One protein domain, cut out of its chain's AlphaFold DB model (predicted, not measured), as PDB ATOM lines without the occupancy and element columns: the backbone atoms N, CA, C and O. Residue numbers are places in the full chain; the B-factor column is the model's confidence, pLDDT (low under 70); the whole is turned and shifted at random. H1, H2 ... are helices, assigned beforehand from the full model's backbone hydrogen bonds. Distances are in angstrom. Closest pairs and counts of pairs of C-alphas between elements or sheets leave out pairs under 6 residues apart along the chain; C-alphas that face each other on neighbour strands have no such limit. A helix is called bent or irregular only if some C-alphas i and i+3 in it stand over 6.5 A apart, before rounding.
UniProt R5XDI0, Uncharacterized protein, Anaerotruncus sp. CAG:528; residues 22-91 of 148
ATOM      1  N   SER A  22     207.216 223.505 175.572       78.06
ATOM      2  CA  SER A  22     207.787 223.022 176.827       78.06
ATOM      3  C   SER A  22     208.747 221.853 176.565       78.06
ATOM      4  O   SER A  22     208.645 221.144 175.561       78.06
ATOM      5  N   GLU A  23     209.699 221.609 177.468       76.75
ATOM      6  CA  GLU A  23     210.642 220.487 177.325       76.75
ATOM      7  C   GLU A  23     209.942 219.119 177.236       76.75
ATOM      8  O   GLU A  23     210.461 218.180 176.621       76.75
ATOM      9  N   GLU A  24     208.760 219.004 177.839       78.25
ATOM     10  CA  GLU A  24     207.922 217.806 177.803       78.25
ATOM     11  C   GLU A  24     207.365 217.553 176.400       78.25
ATOM     12  O   GLU A  24     207.434 216.427 175.910       78.25
ATOM     13  N   GLU A  25     206.920 218.605 175.707       73.62
ATOM     14  CA  GLU A  25     206.424 218.512 174.327       73.62
ATOM     15  C   GLU A  25     207.518 218.042 173.368       73.62
ATOM     16  O   GLU A  25     207.283 217.212 172.489       73.62
ATOM     17  N   ILE A  26     208.748 218.519 173.564       77.62
ATOM     18  CA  ILE A  26     209.886 218.099 172.743       77.62
ATOM     19  C   ILE A  26     210.172 216.611 172.962       77.62
ATOM     20  O   ILE A  26     210.464 215.895 172.003       77.62
ATOM     21  N   LYS A  27     210.092 216.119 174.205       82.75
ATOM     22  CA  LYS A  27     210.281 214.691 174.510       82.75
ATOM     23  C   LYS A  27     209.174 213.830 173.900       82.75
ATOM     24  O   LYS A  27     209.485 212.774 173.358       82.75
ATOM     25  N   GLU A  28     207.931 214.297 173.945       81.69
ATOM     26  CA  GLU A  28     206.770 213.606 173.379       81.69
ATOM     27  C   GLU A  28     206.807 213.550 171.840       81.69
ATOM     28  O   GLU A  28     206.436 212.536 171.251       81.69
ATOM     29  N   ALA A  29     207.327 214.591 171.179       81.06
ATOM     30  CA  ALA A  29     207.432 214.660 169.719       81.06
ATOM     31  C   ALA A  29     208.620 213.875 169.129       81.06
ATOM     32  O   ALA A  29     208.562 213.449 167.974       81.06
ATOM     33  N   LYS A  30     209.701 213.656 169.897       82.62
ATOM     34  CA  LYS A  30     210.906 212.918 169.454       82.62
ATOM     35  C   LYS A  30     210.619 211.609 168.697       82.62
ATOM     36  O   LYS A  30     211.196 211.454 167.620       82.62
ATOM     37  N   PRO A  31     209.772 210.682 169.190       87.06
ATOM     38  CA  PRO A  31     209.511 209.420 168.490       87.06
ATOM     39  C   PRO A  31     208.788 209.597 167.148       87.06
ATOM     40  O   PRO A  31     208.959 208.769 166.260       87.06
ATOM     41  N   TYR A  32     208.027 210.679 166.973       86.75
ATOM     42  CA  TYR A  32     207.214 210.929 165.776       86.75
ATOM     43  C   TYR A  32     207.896 211.831 164.750       86.75
ATOM     44  O   TYR A  32     207.333 212.098 163.688       86.75
ATOM     45  N   ARG A  33     209.116 212.295 165.037       84.50
ATOM     46  CA  ARG A  33     209.805 213.296 164.219       84.50
ATOM     47  C   ARG A  33     209.928 212.892 162.750       84.50
ATOM     48  O   ARG A  33     209.668 213.711 161.882       84.50
ATOM     49  N   ASN A  34     210.223 211.623 162.482       88.69
ATOM     50  CA  ASN A  34     210.357 211.116 161.116       88.69
ATOM     51  C   ASN A  34     209.039 211.180 160.322       88.69
ATOM     52  O   ASN A  34     209.033 211.497 159.135       88.69
ATOM     53  N   ASP A  35     207.910 210.894 160.973       89.31
ATOM     54  CA  ASP A  35     206.598 210.937 160.326       89.31
ATOM     55  C   ASP A  35     206.095 212.372 160.157       89.31
ATOM     56  O   ASP A  35     205.479 212.684 159.137       89.31
ATOM     57  N   MET A  36     206.419 213.260 161.103       87.50
ATOM     58  CA  MET A  36     206.174 214.700 160.978       87.50
ATOM     59  C   MET A  36     206.970 215.307 159.820       87.50
ATOM     60  O   MET A  36     206.405 216.037 159.006       87.50
ATOM     61  N   ASP A  37     208.258 214.966 159.718       89.69
ATOM     62  CA  ASP A  37     209.114 215.398 158.616       89.69
ATOM     63  C   ASP A  37     208.539 214.883 157.287       89.69
ATOM     64  O   ASP A  37     208.271 215.670 156.381       89.69
ATOM     65  N   PHE A  38     208.223 213.589 157.185       93.31
ATOM     66  CA  PHE A  38     207.603 213.034 155.979       93.31
ATOM     67  C   PHE A  38     206.308 213.760 155.582       93.31
ATOM     68  O   PHE A  38     206.141 214.095 154.409       93.31
ATOM     69  N   ALA A  39     205.404 214.029 156.531       91.38
ATOM     70  CA  ALA A  39     204.160 214.746 156.259       91.38
ATOM     71  C   ALA A  39     204.426 216.156 155.711       91.38
ATOM     72  O   ALA A  39     203.802 216.568 154.731       91.38
ATOM     73  N   PHE A  40     205.399 216.867 156.286       91.31
ATOM     74  CA  PHE A  40     205.839 218.162 155.778       91.31
ATOM     75  C   PHE A  40     206.337 218.061 154.329       91.31
ATOM     76  O   PHE A  40     205.904 218.849 153.481       91.31
ATOM     77  N   PHE A  41     207.195 217.083 154.014       93.06
ATOM     78  CA  PHE A  41     207.742 216.930 152.663       93.06
ATOM     79  C   PHE A  41     206.694 216.479 151.635       93.06
ATOM     80  O   PHE A  41     206.693 216.957 150.497       93.06
ATOM     81  N   ALA A  42     205.778 215.595 152.028       94.50
ATOM     82  CA  ALA A  42     204.697 215.118 151.174       94.50
ATOM     83  C   ALA A  42     203.736 216.255 150.794       94.50
ATOM     84  O   ALA A  42     203.399 216.403 149.622       94.50
ATOM     85  N   VAL A  43     203.341 217.092 151.759       93.06
ATOM     86  CA  VAL A  43     202.396 218.196 151.524       93.06
ATOM     87  C   VAL A  43     203.033 219.340 150.736       93.06
ATOM     88  O   VAL A  43     202.412 219.861 149.812       93.06
ATOM     89  N   ASN A  44     204.261 219.740 151.078       91.00
ATOM     90  CA  ASN A  44     204.876 220.929 150.479       91.00
ATOM     91  C   ASN A  44     205.594 220.650 149.154       91.00
ATOM     92  O   ASN A  44     205.651 221.536 148.301       91.00
ATOM     93  N   PHE A  45     206.141 219.444 148.967       92.38
ATOM     94  CA  PHE A  45     206.952 219.109 147.790       92.38
ATOM     95  C   PHE A  45     206.451 217.889 147.010       92.38
ATOM     96  O   PHE A  45     207.028 217.572 145.971       92.38
ATOM     97  N   GLY A  46     205.413 217.189 147.481       94.19
ATOM     98  CA  GLY A  46     204.869 216.010 146.799       94.19
ATOM     99  C   GLY A  46     205.757 214.767 146.887       94.19
ATOM    100  O   GLY A  46     205.698 213.907 146.009       94.19
ATOM    101  N   TYR A  47     206.614 214.668 147.906       93.75
ATOM    102  CA  TYR A  47     207.548 213.548 148.033       93.75
ATOM    103  C   TYR A  47     206.821 212.242 148.369       93.75
ATOM    104  O   TYR A  47     205.972 212.180 149.259       93.75
ATOM    105  N   THR A  48     207.222 211.163 147.701       95.56
ATOM    106  CA  THR A  48     206.858 209.799 148.102       95.56
ATOM    107  C   THR A  48     207.675 209.363 149.322       95.56
ATOM    108  O   THR A  48     208.773 209.869 149.572       95.56
ATOM    109  N   ARG A  49     207.185 208.368 150.078       93.38
ATOM    110  CA  ARG A  49     207.899 207.839 151.258       93.38
ATOM    111  C   ARG A  49     209.301 207.328 150.908       93.38
ATOM    112  O   ARG A  49     210.226 207.513 151.688       93.38
ATOM    113  N   ALA A  50     209.464 206.728 149.727       95.94
ATOM    114  CA  ALA A  50     210.757 206.238 149.254       95.94
ATOM    115  C   ALA A  50     211.753 207.381 148.992       95.94
ATOM    116  O   ALA A  50     212.898 207.295 149.424       95.94
ATOM    117  N   GLN A  51     211.309 208.463 148.343       94.62
ATOM    118  CA  GLN A  51     212.151 209.637 148.086       94.62
ATOM    119  C   GLN A  51     212.591 210.315 149.382       94.62
ATOM    120  O   GLN A  51     213.755 210.668 149.514       94.62
ATOM    121  N   PHE A  52     211.681 210.456 150.346       94.62
ATOM    122  CA  PHE A  52     212.008 211.024 151.652       94.62
ATOM    123  C   PHE A  52     213.041 210.176 152.409       94.62
ATOM    124  O   PHE A  52     214.038 210.708 152.882       94.62
ATOM    125  N   ASN A  53     212.853 208.855 152.458       94.19
ATOM    126  CA  ASN A  53     213.786 207.950 153.135       94.19
ATOM    127  C   ASN A  53     215.179 207.900 152.480       94.19
ATOM    128  O   ASN A  53     216.131 207.466 153.123       94.19
ATOM    129  N   ALA A  54     215.297 208.296 151.210       95.94
ATOM    130  CA  ALA A  54     216.577 208.381 150.512       95.94
ATOM    131  C   ALA A  54     217.383 209.637 150.887       95.94
ATOM    132  O   ALA A  54     218.577 209.693 150.596       95.94
ATOM    133  N   LEU A  55     216.755 210.635 151.518       93.69
ATOM    134  CA  LEU A  55     217.430 211.860 151.929       93.69
ATOM    135  C   LEU A  55     218.298 211.635 153.163       93.69
ATOM    136  O   LEU A  55     217.906 210.997 154.141       93.69
ATOM    137  N   THR A  56     219.465 212.263 153.160       94.62
ATOM    138  CA  THR A  56     220.308 212.363 154.347       94.62
ATOM    139  C   THR A  56     219.785 213.451 155.297       94.62
ATOM    140  O   THR A  56     219.219 214.453 154.850       94.62
ATOM    141  N   PRO A  57     220.045 213.352 156.616       91.31
ATOM    142  CA  PRO A  57     219.664 214.397 157.574       91.31
ATOM    143  C   PRO A  57     220.209 215.789 157.217       91.31
ATOM    144  O   PRO A  57     219.577 216.808 157.488       91.31
ATOM    145  N   ARG A  58     221.380 215.831 156.569       93.81
ATOM    146  CA  ARG A  58     221.995 217.064 156.074       93.81
ATOM    147  C   ARG A  58     221.162 217.703 154.960       93.81
ATOM    148  O   ARG A  58     220.935 218.907 154.991       93.81
ATOM    149  N   GLU A  59     220.713 216.915 153.988       93.69
ATOM    150  CA  GLU A  59     219.871 217.405 152.888       93.69
ATOM    151  C   GLU A  59     218.515 217.880 153.399       93.69
ATOM    152  O   GLU A  59     218.062 218.951 153.007       93.69
ATOM    153  N   ILE A  60     217.916 217.148 154.345       91.50
ATOM    154  CA  ILE A  60     216.678 217.555 155.020       91.50
ATOM    155  C   ILE A  60     216.840 218.942 155.661       91.50
ATOM    156  O   ILE A  60     216.001 219.817 155.452       91.50
ATOM    157  N   ALA A  61     217.939 219.183 156.384       89.06
ATOM    158  CA  ALA A  61     218.207 220.483 157.002       89.06
ATOM    159  C   ALA A  61     218.353 221.617 155.968       89.06
ATOM    160  O   ALA A  61     217.802 222.702 156.163       89.06
ATOM    161  N   PHE A  62     219.043 221.369 154.850       93.38
ATOM    162  CA  PHE A  62     219.151 222.352 153.766       93.38
ATOM    163  C   PHE A  62     217.807 222.630 153.087       93.38
ATOM    164  O   PHE A  62     217.518 223.783 152.774       93.38
ATOM    165  N   LEU A  63     216.970 221.609 152.896       91.12
ATOM    166  CA  LEU A  63     215.632 221.777 152.330       91.12
ATOM    167  C   LEU A  63     214.732 222.598 153.253       91.12
ATOM    168  O   LEU A  63     214.049 223.504 152.778       91.12
ATOM    169  N   TYR A  64     214.778 222.345 154.564       90.44
ATOM    170  CA  TYR A  64     214.080 223.178 155.544       90.44
ATOM    171  C   TYR A  64     214.523 224.635 155.466       90.44
ATOM    172  O   TYR A  64     213.680 225.528 155.393       90.44
ATOM    173  N   LYS A  65     215.838 224.873 155.412       92.00
ATOM    174  CA  LYS A  65     216.383 226.227 155.309       92.00
ATOM    175  C   LYS A  65     215.946 226.928 154.021       92.00
ATOM    176  O   LYS A  65     215.473 228.060 154.065       92.00
ATOM    177  N   ALA A  66     216.045 226.244 152.883       93.06
ATOM    178  CA  ALA A  66     215.625 226.783 151.592       93.06
ATOM    179  C   ALA A  66     214.117 227.080 151.555       93.06
ATOM    180  O   ALA A  66     213.695 228.101 151.007       93.06
ATOM    181  N   TYR A  67     213.299 226.215 152.164       93.00
ATOM    182  CA  TYR A  67     211.867 226.443 152.304       93.00
ATOM    183  C   TYR A  67     211.576 227.684 153.145       93.00
ATOM    184  O   TYR A  67     210.822 228.544 152.689       93.00
ATOM    185  N   GLU A  68     212.195 227.805 154.320       89.81
ATOM    186  CA  GLU A  68     212.051 228.963 155.204       89.81
ATOM    187  C   GLU A  68     212.412 230.262 154.476       89.81
ATOM    188  O   GLU A  68     211.601 231.189 154.424       89.81
ATOM    189  N   ASP A  69     213.577 230.304 153.826       90.69
ATOM    190  CA  ASP A  69     214.028 231.477 153.077       90.69
ATOM    191  C   ASP A  69     213.042 231.828 151.948       90.69
ATOM    192  O   ASP A  69     212.706 233.000 151.739       90.69
ATOM    193  N   SER A  70     212.504 230.817 151.251       92.88
ATOM    194  CA  SER A  70     211.495 231.017 150.207       92.88
ATOM    195  C   SER A  70     210.166 231.537 150.763       92.88
ATOM    196  O   SER A  70     209.558 232.430 150.171       92.88
ATOM    197  N   PHE A  71     209.722 231.018 151.909       92.31
ATOM    198  CA  PHE A  71     208.470 231.393 152.556       92.31
ATOM    199  C   PHE A  71     208.539 232.827 153.080       92.31
ATOM    200  O   PHE A  71     207.639 233.629 152.819       92.31
ATOM    201  N   VAL A  72     209.638 233.178 153.751       89.50
ATOM    202  CA  VAL A  72     209.908 234.538 154.221       89.50
ATOM    203  C   VAL A  72     209.962 235.498 153.033       89.50
ATOM    204  O   VAL A  72     209.251 236.502 153.024       89.50
ATOM    205  N   SER A  73     210.723 235.163 151.988       91.25
ATOM    206  CA  SER A  73     210.821 235.982 150.775       91.25
ATOM    207  C   SER A  73     209.456 236.215 150.118       91.25
ATOM    208  O   SER A  73     209.091 237.359 149.844       91.25
ATOM    209  N   ARG A  74     208.647 235.162 149.938       92.38
ATOM    210  CA  ARG A  74     207.285 235.263 149.380       92.38
ATOM    211  C   ARG A  74     206.362 236.109 150.256       92.38
ATOM    212  O   ARG A  74     205.607 236.921 149.728       92.38
ATOM    213  N   SER A  75     206.456 235.971 151.576       93.25
ATOM    214  CA  SER A  75     205.669 236.765 152.527       93.25
ATOM    215  C   SER A  75     206.008 238.254 152.425       93.25
ATOM    216  O   SER A  75     205.112 239.093 152.336       93.25
ATOM    217  N   TYR A  76     207.297 238.591 152.332       92.12
ATOM    218  CA  TYR A  76     207.739 239.965 152.093       92.12
ATOM    219  C   TYR A  76     207.337 240.485 150.712       92.12
ATOM    220  O   TYR A  76     206.967 241.652 150.584       92.12
ATOM    221  N   GLN A  77     207.383 239.653 149.670       92.06
ATOM    222  CA  GLN A  77     206.908 240.030 148.335       92.06
ATOM    223  C   GLN A  77     205.412 240.346 148.346       92.06
ATOM    224  O   GLN A  77     205.013 241.367 147.786       92.06
ATOM    225  N   LEU A  78     204.602 239.527 149.020       94.88
ATOM    226  CA  LEU A  78     203.168 239.760 149.173       94.88
ATOM    227  C   LEU A  78     202.897 241.048 149.953       94.88
ATOM    228  O   LEU A  78     202.143 241.899 149.488       94.88
ATOM    229  N   TYR A  79     203.572 241.236 151.091       94.00
ATOM    230  CA  TYR A  79     203.497 242.473 151.865       94.00
ATOM    231  C   TYR A  79     203.833 243.697 151.004       94.00
ATOM    232  O   TYR A  79     203.059 244.653 150.942       94.00
ATOM    233  N   ASN A  80     204.952 243.651 150.275       93.75
ATOM    234  CA  ASN A  80     205.378 244.733 149.393       93.75
ATOM    235  C   ASN A  80     204.376 244.975 148.261       93.75
ATOM    236  O   ASN A  80     204.151 246.129 147.894       93.75
ATOM    237  N   ALA A  81     203.761 243.921 147.721       94.88
ATOM    238  CA  ALA A  81     202.735 244.027 146.692       94.88
ATOM    239  C   ALA A  81     201.488 244.742 147.215       94.88
ATOM    240  O   ALA A  81     201.065 245.738 146.623       94.88
ATOM    241  N   CYS A  82     200.959 244.297 148.355       96.44
ATOM    242  CA  CYS A  82     199.815 244.917 149.016       96.44
ATOM    243  C   CYS A  82     200.105 246.375 149.387       96.44
ATOM    244  O   CYS A  82     199.318 247.260 149.055       96.44
ATOM    245  N   PHE A  83     201.259 246.648 149.998       95.19
ATOM    246  CA  PHE A  83     201.674 248.001 150.361       95.19
ATOM    247  C   PHE A  83     201.804 248.914 149.135       95.19
ATOM    248  O   PHE A  83     201.287 250.030 149.122       95.19
ATOM    249  N   THR A  84     202.459 248.434 148.076       95.19
ATOM    250  CA  THR A  84     202.641 249.188 146.829       95.19
ATOM    251  C   THR A  84     201.300 249.492 146.168       95.19
ATOM    252  O   THR A  84     201.082 250.621 145.729       95.19
ATOM    253  N   ALA A  85     200.395 248.511 146.114       96.00
ATOM    254  CA  ALA A  85     199.053 248.688 145.571       96.00
ATOM    255  C   ALA A  85     198.253 249.711 146.387       96.00
ATOM    256  O   ALA A  85     197.734 250.673 145.820       96.00
ATOM    257  N   PHE A  86     198.233 249.560 147.715       96.94
ATOM    258  CA  PHE A  86     197.552 250.473 148.629       96.94
ATOM    259  C   PHE A  86     198.075 251.908 148.503       96.94
ATOM    260  O   PHE A  86     197.289 252.849 148.373       96.94
ATOM    261  N   TYR A  87     199.398 252.086 148.479       95.75
ATOM    262  CA  TYR A  87     200.013 253.396 148.293       95.75
ATOM    263  C   TYR A  87     199.647 253.999 146.936       95.75
ATOM    264  O   TYR A  87     199.245 255.156 146.865       95.75
ATOM    265  N   ASN A  88     199.777 253.227 145.854       95.25
ATOM    266  CA  ASN A  88     199.526 253.718 144.501       95.25
ATOM    267  C   ASN A  88     198.058 254.090 144.273       95.25
ATOM    268  O   ASN A  88     197.810 255.065 143.565       95.25
ATOM    269  N   ALA A  89     197.122 253.359 144.883       95.75
ATOM    270  CA  ALA A  89     195.697 253.674 144.848       95.75
ATOM    271  C   ALA A  89     195.378 254.988 145.585       95.75
ATOM    272  O   ALA A  89     194.598 255.794 145.089       95.75
ATOM    273  N   ASN A  90     196.035 255.244 146.722       96.00
ATOM    274  CA  ASN A  90     195.818 256.438 147.556       96.00
ATOM    275  C   ASN A  90     196.789 257.595 147.257       96.00
ATOM    276  O   ASN A  90     196.901 258.566 148.008       96.00
ATOM    277  N   ARG A  91     197.541 257.499 146.162       94.19
ATOM    278  CA  ARG A  91     198.607 258.438 145.823       94.19
ATOM    279  C   ARG A  91     198.051 259.777 145.335       94.19
ATOM    280  O   ARG A  91     197.249 259.833 144.409       94.19
TER     281      ARG A  91
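This is residues 22 to 91 of the 148 residues of an uncharacterized protein of Anaerotruncus sp. CAG:528 (UniProt R5XDI0). Picture an open L: one long helix, H3, makes the length of the domain, and near its first end a bent helix, H1, turns off to the side, with the short helix H2 between the two in the chain. The second arm of H1, H1b, lies near the first part of H3 and packs on H2, while residues 22 to 33, most of them in the first arm H1a, stick out on one side and residues 68 to 91 stick out along the long axis. The printed part has 70 residues with three named helices, in the order H1, H2, H3, and no named strand; the class is all helix. The whole is extended, with a radius of gyration of the C-alphas of 17.9 A, and elongated, with spans of 55 by 32 by 19 A.

Begin with the longest helix, H3, residues 57 to 89, which touches no helix. It is near H1b, residues 34 to 45, with no pair of C-alphas within 8 A but 8 pairs within 10 A. Move from H1b to H2, residues 49 to 53: the two touch, H1b with residues 38 to 42 alone, and their closest C-alphas are those of Phe 38 and Phe 52, 6.5 A apart. H2 and H3 are apart, though they follow each other in the chain. Look next at H1a, residues 23 to 31: its line, a rough one, is about perpendicular to that of H1b, at 79 degrees. H1a is apart from both H2 and H3. Along the backbone, each O i to N i+4 pair is within hydrogen-bond range in H1b, H2 and H3, and in H1a 4 of 5 are.

Find C-alpha 57 at (219.664, 214.397, 157.574); from there H3 runs 47.7 A to C-alpha 89 at (195.697, 253.674, 144.848). Go back to C-alpha 23 at (210.642, 220.487, 177.325), where H1 begins. By its hydrogen bonds H1 was assigned as one helix, residues 23 to 45, but it is bent: C-alphas 31 and 34 are 7.6 A apart. Arm H1a is 14.2 A long and irregular, with C-alphas 28 and 31 7.0 A apart; arm H1b is 15.9 A long. H2 runs 6.2 A from C-alpha 49 to C-alpha 53.

The two C-alphas farthest apart are those of Pro 31 and Arg 91, at 55.1 A. The printed part has no cut, and the links H1 to H2 and H2 to H3 are tight, with 3 residues each. Residues 54 to 59, of which 57 to 59 belong to H3, stand free. The mean pLDDT of the printed part is 91.0, that of H1a is 80, and no printed residue is under 70.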